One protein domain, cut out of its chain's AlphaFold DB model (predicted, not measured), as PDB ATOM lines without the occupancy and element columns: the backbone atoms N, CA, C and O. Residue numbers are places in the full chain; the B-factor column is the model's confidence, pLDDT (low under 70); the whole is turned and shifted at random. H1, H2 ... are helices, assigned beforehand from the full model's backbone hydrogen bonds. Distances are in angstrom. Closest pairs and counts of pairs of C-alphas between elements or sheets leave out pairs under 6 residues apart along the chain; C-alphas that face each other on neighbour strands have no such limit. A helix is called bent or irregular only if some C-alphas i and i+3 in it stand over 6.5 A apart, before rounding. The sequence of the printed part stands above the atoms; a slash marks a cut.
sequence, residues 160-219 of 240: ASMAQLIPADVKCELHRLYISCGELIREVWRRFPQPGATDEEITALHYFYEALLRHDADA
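Overview. This is residues 160 to 219 of the 240 residues of the protein "General transcription factor IIH subunit 1" of Operophtera brumata (winter moth) (UniProt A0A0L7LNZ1). Two long helices, H2 and H3, make a narrow, open V: the chain folds back through residues 192 to 198, and the arms come near each other at that closed end and spread toward the other. H2 is the longer arm, and a single short turn of helix, H1, lies beyond its first residues, at the end away from the fold. The printed part has 60 residues with three named helices, in the order H1, H2, H3, and no named strand; the class is all helix. The whole is extended and flat, with a radius of gyration of the C-alphas of 17.1 A and spans of 52 by 28 by 12 A.

Along the chain. H2, the longest helix, takes residues 168 to 191 and measures 34.7 A from first to last C-alpha. It begins at C-alpha 168 at (144.148, 131.322, -57.827) and ends at C-alpha 191 at (154.105, 148.013, -29.099). H3 takes residues 199 to 218 and measures 29.0 A, ending at C-alpha 218 at (160.050, 154.254, -51.261). H1 takes residues 160 to 163, with 5.3 A from first to last C-alpha. None of the helices is bent or irregular.

Arrangement. H2 and H3 are close but not clearly touching, with 2 pairs of C-alphas within 8 A. Their closest C-alphas, those of Arg 191 and Leu 205, are 6.5 A apart. Their lines stand at a shallow tilt of 24 degrees, and they run opposite ways. From centre to centre they are 18.8 A apart. H1 is apart from H2 and from H3. Every pair of O i and N i+4 inside H2 and H3 is within hydrogen-bond range, while H1, with 4 residues, is too short for such a pair, and its 1 pair of O i and N i+3 is not within range.

Size, cuts and confidence. The two C-alphas farthest apart, those of Ser 161 and Asp 199, are 52.7 A apart, and the first and last printed C-alphas, those of Ala 160 and Ala 219, are 35.3 A apart. The link from H1 to H2 is tight, with 4 residues, and the link from H2 to H3 is short, with 7 residues. Residues 172 to 183, which belong to H2, stand free, as do residues 164 to 170, 195 to 200 and 213 to 219. The printed part has no cut. The mean pLDDT of the printed part is 82.7; 9 residues are under 70, namely 160 to 164 and 216 to 219.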
ATOM      1  N   ALA A 160     129.962 129.664 -52.889       57.72
ATOM      2  CA  ALA A 160     130.811 128.765 -53.677       57.72
ATOM      3  C   ALA A 160     131.029 129.296 -55.106       57.72
ATOM      4  O   ALA A 160     132.124 129.184 -55.648       57.72
ATOM      5  N   SER A 161     130.009 129.943 -55.682       61.81
ATOM      6  CA  SER A 161     130.091 130.578 -57.002       61.81
ATOM      7  C   SER A 161     131.013 131.805 -57.008       61.81
ATOM      8  O   SER A 161     131.778 131.974 -57.952       61.81
ATOM      9  N   MET A 162     131.017 132.625 -55.948       59.84
ATOM     10  CA  MET A 162     131.931 133.775 -55.846       59.84
ATOM     11  C   MET A 162     133.385 133.374 -55.584       59.84
ATOM     12  O   MET A 162     134.291 133.997 -56.130       59.84
ATOM     13  N   ALA A 163     133.629 132.321 -54.799       63.59
ATOM     14  CA  ALA A 163     134.986 131.833 -54.547       63.59
ATOM     15  C   ALA A 163     135.673 131.282 -55.815       63.59
ATOM     16  O   ALA A 163     136.898 131.293 -55.896       63.59
ATOM     17  N   GLN A 164     134.895 130.834 -56.807       63.47
ATOM     18  CA  GLN A 164     135.387 130.365 -58.110       63.47
ATOM     19  C   GLN A 164     135.673 131.498 -59.107       63.47
ATOM     20  O   GLN A 164     136.304 131.257 -60.133       63.47
ATOM     21  N   LEU A 165     135.222 132.725 -58.825       76.69
ATOM     22  CA  LEU A 165     135.451 133.896 -59.678       76.69
ATOM     23  C   LEU A 165     136.811 134.565 -59.423       76.69
ATOM     24  O   LEU A 165     137.220 135.409 -60.214       76.69
ATOM     25  N   ILE A 166     137.510 134.209 -58.338       81.00
ATOM     26  CA  ILE A 166     138.813 134.787 -57.991       81.00
ATOM     27  C   ILE A 166     139.916 133.876 -58.546       81.00
ATOM     28  O   ILE A 166     140.019 132.727 -58.106       81.00
ATOM     29  N   PRO A 167     140.759 134.356 -59.479       89.31
ATOM     30  CA  PRO A 167     141.909 133.598 -59.958       89.31
ATOM     31  C   PRO A 167     142.803 133.139 -58.799       89.31
ATOM     32  O   PRO A 167     143.023 133.884 -57.841       89.31
ATOM     33  N   ALA A 168     143.336 131.917 -58.891       85.50
ATOM     34  CA  ALA A 168     144.148 131.322 -57.827       85.50
ATOM     35  C   ALA A 168     145.360 132.195 -57.455       85.50
ATOM     36  O   ALA A 168     145.684 132.317 -56.276       85.50
ATOM     37  N   ASP A 169     145.956 132.868 -58.439       89.50
ATOM     38  CA  ASP A 169     147.104 133.756 -58.244       89.50
ATOM     39  C   ASP A 169     146.750 134.956 -57.348       89.50
ATOM     40  O   ASP A 169     147.445 135.228 -56.370       89.50
ATOM     41  N   VAL A 170     145.604 135.600 -57.604       89.44
ATOM     42  CA  VAL A 170     145.098 136.736 -56.809       89.44
ATOM     43  C   VAL A 170     144.745 136.293 -55.392       89.44
ATOM     44  O   VAL A 170     145.026 136.998 -54.423       89.44
ATOM     45  N   LYS A 171     144.161 135.098 -55.239       88.88
ATOM     46  CA  LYS A 171     143.880 134.519 -53.919       88.88
ATOM     47  C   LYS A 171     145.169 134.307 -53.118       88.88
ATOM     48  O   LYS A 171     145.202 134.630 -51.932       88.88
ATOM     49  N   CYS A 172     146.211 133.761 -53.744       90.69
ATOM     50  CA  CYS A 172     147.507 133.531 -53.104       90.69
ATOM     51  C   CYS A 172     148.180 134.844 -52.686       90.69
ATOM     52  O   CYS A 172     148.703 134.931 -51.576       90.69
ATOM     53  N   GLU A 173     148.139 135.868 -53.537       93.88
ATOM     54  CA  GLU A 173     148.678 137.194 -53.224       93.88
ATOM     55  C   GLU A 173     147.915 137.863 -52.075       93.88
ATOM     56  O   GLU A 173     148.532 138.292 -51.101       93.88
ATOM     57  N   LEU A 174     146.579 137.855 -52.122       92.38
ATOM     58  CA  LEU A 174     145.737 138.398 -51.056       92.38
ATOM     59  C   LEU A 174     145.985 137.687 -49.723       92.38
ATOM     60  O   LEU A 174     146.056 138.330 -48.678       92.38
ATOM     61  N   HIS A 175     146.154 136.366 -49.753       94.38
ATOM     62  CA  HIS A 175     146.477 135.583 -48.566       94.38
ATOM     63  C   HIS A 175     147.844 135.968 -47.982       94.38
ATOM     64  O   HIS A 175     147.960 136.177 -46.775       94.38
ATOM     65  N   ARG A 176     148.874 136.115 -48.829       95.12
ATOM     66  CA  ARG A 176     150.204 136.578 -48.398       95.12
ATOM     67  C   ARG A 176     150.137 137.980 -47.795       95.12
ATOM     68  O   ARG A 176     150.694 138.182 -46.721       95.12
ATOM     69  N   LEU A 177     149.422 138.898 -48.447       94.81
ATOM     70  CA  LEU A 177     149.230 140.271 -47.980       94.81
ATOM     71  C   LEU A 177     148.499 140.316 -46.635       94.81
ATOM     72  O   LEU A 177     148.891 141.062 -45.741       94.81
ATOM     73  N   TYR A 178     147.447 139.512 -46.475       96.06
ATOM     74  CA  TYR A 178     146.672 139.465 -45.239       96.06
ATOM     75  C   TYR A 178     147.508 138.942 -44.071       96.06
ATOM     76  O   TYR A 178     147.466 139.520 -42.990       96.06
ATOM     77  N   ILE A 179     148.319 137.902 -44.293       95.31
ATOM     78  CA  ILE A 179     149.233 137.387 -43.267       95.31
ATOM     79  C   ILE A 179     150.298 138.430 -42.917       95.31
ATOM     80  O   ILE A 179     150.496 138.714 -41.738       95.31
ATOM     81  N   SER A 180     150.958 139.040 -43.908       94.19
ATOM     82  CA  SER A 180     152.001 140.039 -43.635       94.19
ATOM     83  C   SER A 180     151.447 141.282 -42.937       94.19
ATOM     84  O   SER A 180     152.063 141.794 -42.006       94.19
ATOM     85  N   CYS A 181     150.265 141.749 -43.349       92.38
ATOM     86  CA  CYS A 181     149.572 142.863 -42.709       92.38
ATOM     87  C   CYS A 181     149.101 142.487 -41.296       92.38
ATOM     88  O   CYS A 181     149.236 143.281 -40.371       92.38
ATOM     89  N   GLY A 182     148.615 141.260 -41.098       93.06
ATOM     90  CA  GLY A 182     148.225 140.740 -39.790       93.06
ATOM     91  C   GLY A 182     149.387 140.696 -38.798       93.06
ATOM     92  O   GLY A 182     149.225 141.130 -37.659       93.06
ATOM     93  N   GLU A 183     150.568 140.246 -39.226       92.25
ATOM     94  CA  GLU A 183     151.780 140.271 -38.396       92.25
ATOM     95  C   GLU A 183     152.233 141.703 -38.084       92.25
ATOM     96  O   GLU A 183     152.568 142.008 -36.938       92.25
ATOM     97  N   LEU A 184     152.158 142.610 -39.064       90.06
ATOM     98  CA  LEU A 184     152.443 144.027 -38.843       90.06
ATOM     99  C   LEU A 184     151.499 144.633 -37.798       90.06
ATOM    100  O   LEU A 184     151.951 145.252 -36.835       90.06
ATOM    101  N   ILE A 185     150.193 144.422 -37.965       91.38
ATOM    102  CA  ILE A 185     149.167 144.860 -37.021       91.38
ATOM    103  C   ILE A 185     149.471 144.255 -35.646       91.38
ATOM    104  O   ILE A 185     149.510 144.978 -34.658       91.38
ATOM    105  N   ARG A 186     149.781 142.963 -35.541       91.12
ATOM    106  CA  ARG A 186     150.084 142.325 -34.252       91.12
ATOM    107  C   ARG A 186     151.255 142.984 -33.519       91.12
ATOM    108  O   ARG A 186     151.146 143.200 -32.312       91.12
ATOM    109  N   GLU A 187     152.344 143.314 -34.213       86.25
ATOM    110  CA  GLU A 187     153.485 144.006 -33.599       86.25
ATOM    111  C   GLU A 187     153.140 145.455 -33.242       86.25
ATOM    112  O   GLU A 187     153.482 145.902 -32.149       86.25
ATOM    113  N   VAL A 188     152.384 146.157 -34.092       86.50
ATOM    114  CA  VAL A 188     151.840 147.489 -33.785       86.50
ATOM    115  C   VAL A 188     151.045 147.439 -32.475       86.50
ATOM    116  O   VAL A 188     151.360 148.174 -31.542       86.50
ATOM    117  N   TRP A 189     150.079 146.522 -32.361       87.44
ATOM    118  CA  TRP A 189     149.238 146.322 -31.172       87.44
ATOM    119  C   TRP A 189     150.014 145.860 -29.937       87.44
ATOM    120  O   TRP A 189     149.626 146.197 -28.822       87.44
ATOM    121  N   ARG A 190     151.131 145.148 -30.106       84.19
ATOM    122  CA  ARG A 190     152.027 144.768 -29.004       84.19
ATOM    123  C   ARG A 190     152.865 145.941 -28.497       84.19
ATOM    124  O   ARG A 190     153.128 146.027 -27.303       84.19
ATOM    125  N   ARG A 191     153.305 146.817 -29.405       78.44
ATOM    126  CA  ARG A 191     154.105 148.013 -29.099       78.44
ATOM    127  C   ARG A 191     153.262 149.193 -28.640       78.44
ATOM    128  O   ARG A 191     153.839 150.198 -28.234       78.44
ATOM    129  N   PHE A 192     151.934 149.088 -28.696       80.50
ATOM    130  CA  PHE A 192     151.071 150.102 -28.116       80.50
ATOM    131  C   PHE A 192     151.355 150.196 -26.610       80.50
ATOM    132  O   PHE A 192     151.187 149.206 -25.894       80.50
ATOM    133  N   PRO A 193     151.813 151.363 -26.127       77.88
ATOM    134  CA  PRO A 193     152.192 151.531 -24.738       77.88
ATOM    135  C   PRO A 193     151.002 151.230 -23.831       77.88
ATOM    136  O   PRO A 193     149.894 151.731 -24.043       77.88
ATOM    137  N   GLN A 194     151.236 150.415 -22.801       78.06
ATOM    138  CA  GLN A 194     150.261 150.251 -21.732       78.06
ATOM    139  C   GLN A 194     150.058 151.599 -21.017       78.06
ATOM    140  O   GLN A 194     150.960 152.442 -21.023       78.06
ATOM    141  N   PRO A 195     148.896 151.837 -20.386       73.00
ATOM    142  CA  PRO A 195     148.687 153.045 -19.596       73.00
ATOM    143  C   PRO A 195     149.764 153.146 -18.499       73.00
ATOM    144  O   PRO A 195     149.749 152.364 -17.552       73.00
ATOM    145  N   GLY A 196     150.710 154.082 -18.645       73.94
ATOM    146  CA  GLY A 196     151.882 154.224 -17.765       73.94
ATOM    147  C   GLY A 196     153.238 153.841 -18.379       73.94
ATOM    148  O   GLY A 196     154.213 153.754 -17.637       73.94
ATOM    149  N   ALA A 197     153.312 153.606 -19.692       80.75
ATOM    150  CA  ALA A 197     154.567 153.323 -20.389       80.75
ATOM    151  C   ALA A 197     155.615 154.436 -20.241       80.75
ATOM    152  O   ALA A 197     155.292 155.614 -20.068       80.75
ATOM    153  N   THR A 198     156.877 154.037 -20.341       82.94
ATOM    154  CA  THR A 198     158.035 154.931 -20.249       82.94
ATOM    155  C   THR A 198     158.194 155.787 -21.509       82.94
ATOM    156  O   THR A 198     157.803 155.391 -22.609       82.94
ATOM    157  N   ASP A 199     158.830 156.954 -21.373       83.56
ATOM    158  CA  ASP A 199     159.099 157.852 -22.508       83.56
ATOM    159  C   ASP A 199     159.940 157.172 -23.608       83.56
ATOM    160  O   ASP A 199     159.796 157.484 -24.792       83.56
ATOM    161  N   GLU A 200     160.781 156.201 -23.242       83.38
ATOM    162  CA  GLU A 200     161.589 155.410 -24.176       83.38
ATOM    163  C   GLU A 200     160.721 154.512 -25.070       83.38
ATOM    164  O   GLU A 200     160.937 154.454 -26.283       83.38
ATOM    165  N   GLU A 201     159.700 153.861 -24.505       82.62
ATOM    166  CA  GLU A 201     158.762 153.002 -25.243       82.62
ATOM    167  C   GLU A 201     157.897 153.821 -26.207       82.62
ATOM    168  O   GLU A 201     157.680 153.421 -27.355       82.62
ATOM    169  N   ILE A 202     157.466 155.006 -25.771       82.94
ATOM    170  CA  ILE A 202     156.706 155.952 -26.597       82.94
ATOM    171  C   ILE A 202     157.577 156.468 -27.753       82.94
ATOM    172  O   ILE A 202     157.135 156.511 -28.904       82.94
ATOM    173  N   THR A 203     158.839 156.806 -27.477       85.44
ATOM    174  CA  THR A 203     159.792 157.265 -28.500       85.44
ATOM    175  C   THR A 203     160.122 156.147 -29.498       85.44
ATOM    176  O   THR A 203     160.185 156.385 -30.707       85.44
ATOM    177  N   ALA A 204     160.280 154.905 -29.029       84.25
ATOM    178  CA  ALA A 204     160.500 153.741 -29.883       84.25
ATOM    179  C   ALA A 204     159.303 153.462 -30.810       84.25
ATOM    180  O   ALA A 204     159.506 153.167 -31.992       84.25
ATOM    181  N   LEU A 205     158.069 153.610 -30.314       86.00
ATOM    182  CA  LEU A 205     156.864 153.522 -31.144       86.00
ATOM    183  C   LEU A 205     156.853 154.607 -32.232       86.00
ATOM    184  O   LEU A 205     156.530 154.315 -33.383       86.00
ATOM    185  N   HIS A 206     157.250 155.835 -31.892       83.19
ATOM    186  CA  HIS A 206     157.324 156.938 -32.851       83.19
ATOM    187  C   HIS A 206     158.329 156.653 -33.981       83.19
ATOM    188  O   HIS A 206     158.007 156.827 -35.155       83.19
ATOM    189  N   TYR A 207     159.525 156.149 -33.657       86.56
ATOM    190  CA  TYR A 207     160.509 155.750 -34.673       86.56
ATOM    191  C   TYR A 207     160.027 154.595 -35.557       86.56
ATOM    192  O   TYR A 207     160.296 154.587 -36.758       86.56
ATOM    193  N   PHE A 208     159.309 153.628 -34.983       86.19
ATOM    194  CA  PHE A 208     158.725 152.523 -35.737       86.19
ATOM    195  C   PHE A 208     157.645 153.003 -36.719       86.19
ATOM    196  O   PHE A 208     157.645 152.602 -37.881       86.19
ATOM    197  N   TYR A 209     156.770 153.912 -36.287       86.31
ATOM    198  CA  TYR A 209     155.747 154.510 -37.143       86.31
ATOM    199  C   TYR A 209     156.354 155.324 -38.300       86.31
ATOM    200  O   TYR A 209     155.944 155.175 -39.449       86.31
ATOM    201  N   GLU A 210     157.400 156.111 -38.030       87.31
ATOM    202  CA  GLU A 210     158.155 156.832 -39.066       87.31
ATOM    203  C   GLU A 210     158.817 155.886 -40.084       87.31
ATOM    204  O   GLU A 210     158.851 156.173 -41.283       87.31
ATOM    205  N   ALA A 211     159.323 154.733 -39.635       85.88
ATOM    206  CA  ALA A 211     159.884 153.724 -40.529       85.88
ATOM    207  C   ALA A 211     158.823 153.119 -41.467       85.88
ATOM    208  O   ALA A 211     159.117 152.885 -42.640       85.88
ATOM    209  N   LEU A 212     157.590 152.921 -40.983       83.75
ATOM    210  CA  LEU A 212     156.471 152.452 -41.810       83.75
ATOM    211  C   LEU A 212     156.091 153.476 -42.885       83.75
ATOM    212  O   LEU A 212     155.958 153.114 -44.052       83.75
ATOM    213  N   LEU A 213     156.012 154.758 -42.526       83.56
ATOM    214  CA  LEU A 213     155.714 155.824 -43.486       83.56
ATOM    215  C   LEU A 213     156.791 155.963 -44.572       83.56
ATOM    216  O   LEU A 213     156.476 156.240 -45.728       83.56
ATOM    217  N   ARG A 214     158.066 155.748 -44.223       85.38
ATOM    218  CA  ARG A 214     159.162 155.737 -45.209       85.38
ATOM    219  C   ARG A 214     159.081 154.544 -46.153       85.38
ATOM    220  O   ARG A 214     159.317 154.708 -47.345       85.38
ATOM    221  N   HIS A 215     158.713 153.374 -45.639       75.12
ATOM    222  CA  HIS A 215     158.551 152.178 -46.461       75.12
ATOM    223  C   HIS A 215     157.463 152.361 -47.538       75.12
ATOM    224  O   HIS A 215     157.641 151.913 -48.670       75.12
ATOM    225  N   ASP A 216     156.377 153.070 -47.224       69.50
ATOM    226  CA  ASP A 216     155.323 153.385 -48.200       69.50
ATOM    227  C   ASP A 216     155.747 154.448 -49.232       69.50
ATOM    228  O   ASP A 216     155.256 154.442 -50.361       69.50
ATOM    229  N   ALA A 217     156.675 155.345 -48.879       68.00
ATOM    230  CA  ALA A 217     157.185 156.386 -49.775       68.00
ATOM    231  C   ALA A 217     158.221 155.866 -50.792       68.00
ATOM    232  O   ALA A 217     158.275 156.366 -51.918       68.00
ATOM    233  N   ASP A 218     159.015 154.861 -50.411       60.75
ATOM    234  CA  ASP A 218     160.050 154.254 -51.261       60.75
ATOM    235  C   ASP A 218     159.532 153.071 -52.101       60.75
ATOM    236  O   ASP A 218     160.236 152.569 -52.984       60.75
ATOM    237  N   ALA A 219     158.290 152.630 -51.877       61.12
ATOM    238  CA  ALA A 219     157.646 151.653 -52.741       61.12
ATOM    239  C   ALA A 219     157.466 152.261 -54.151       61.12
ATOM    240  O   ALA A 219     156.833 153.312 -54.293       61.12
TER     241      ALA A 219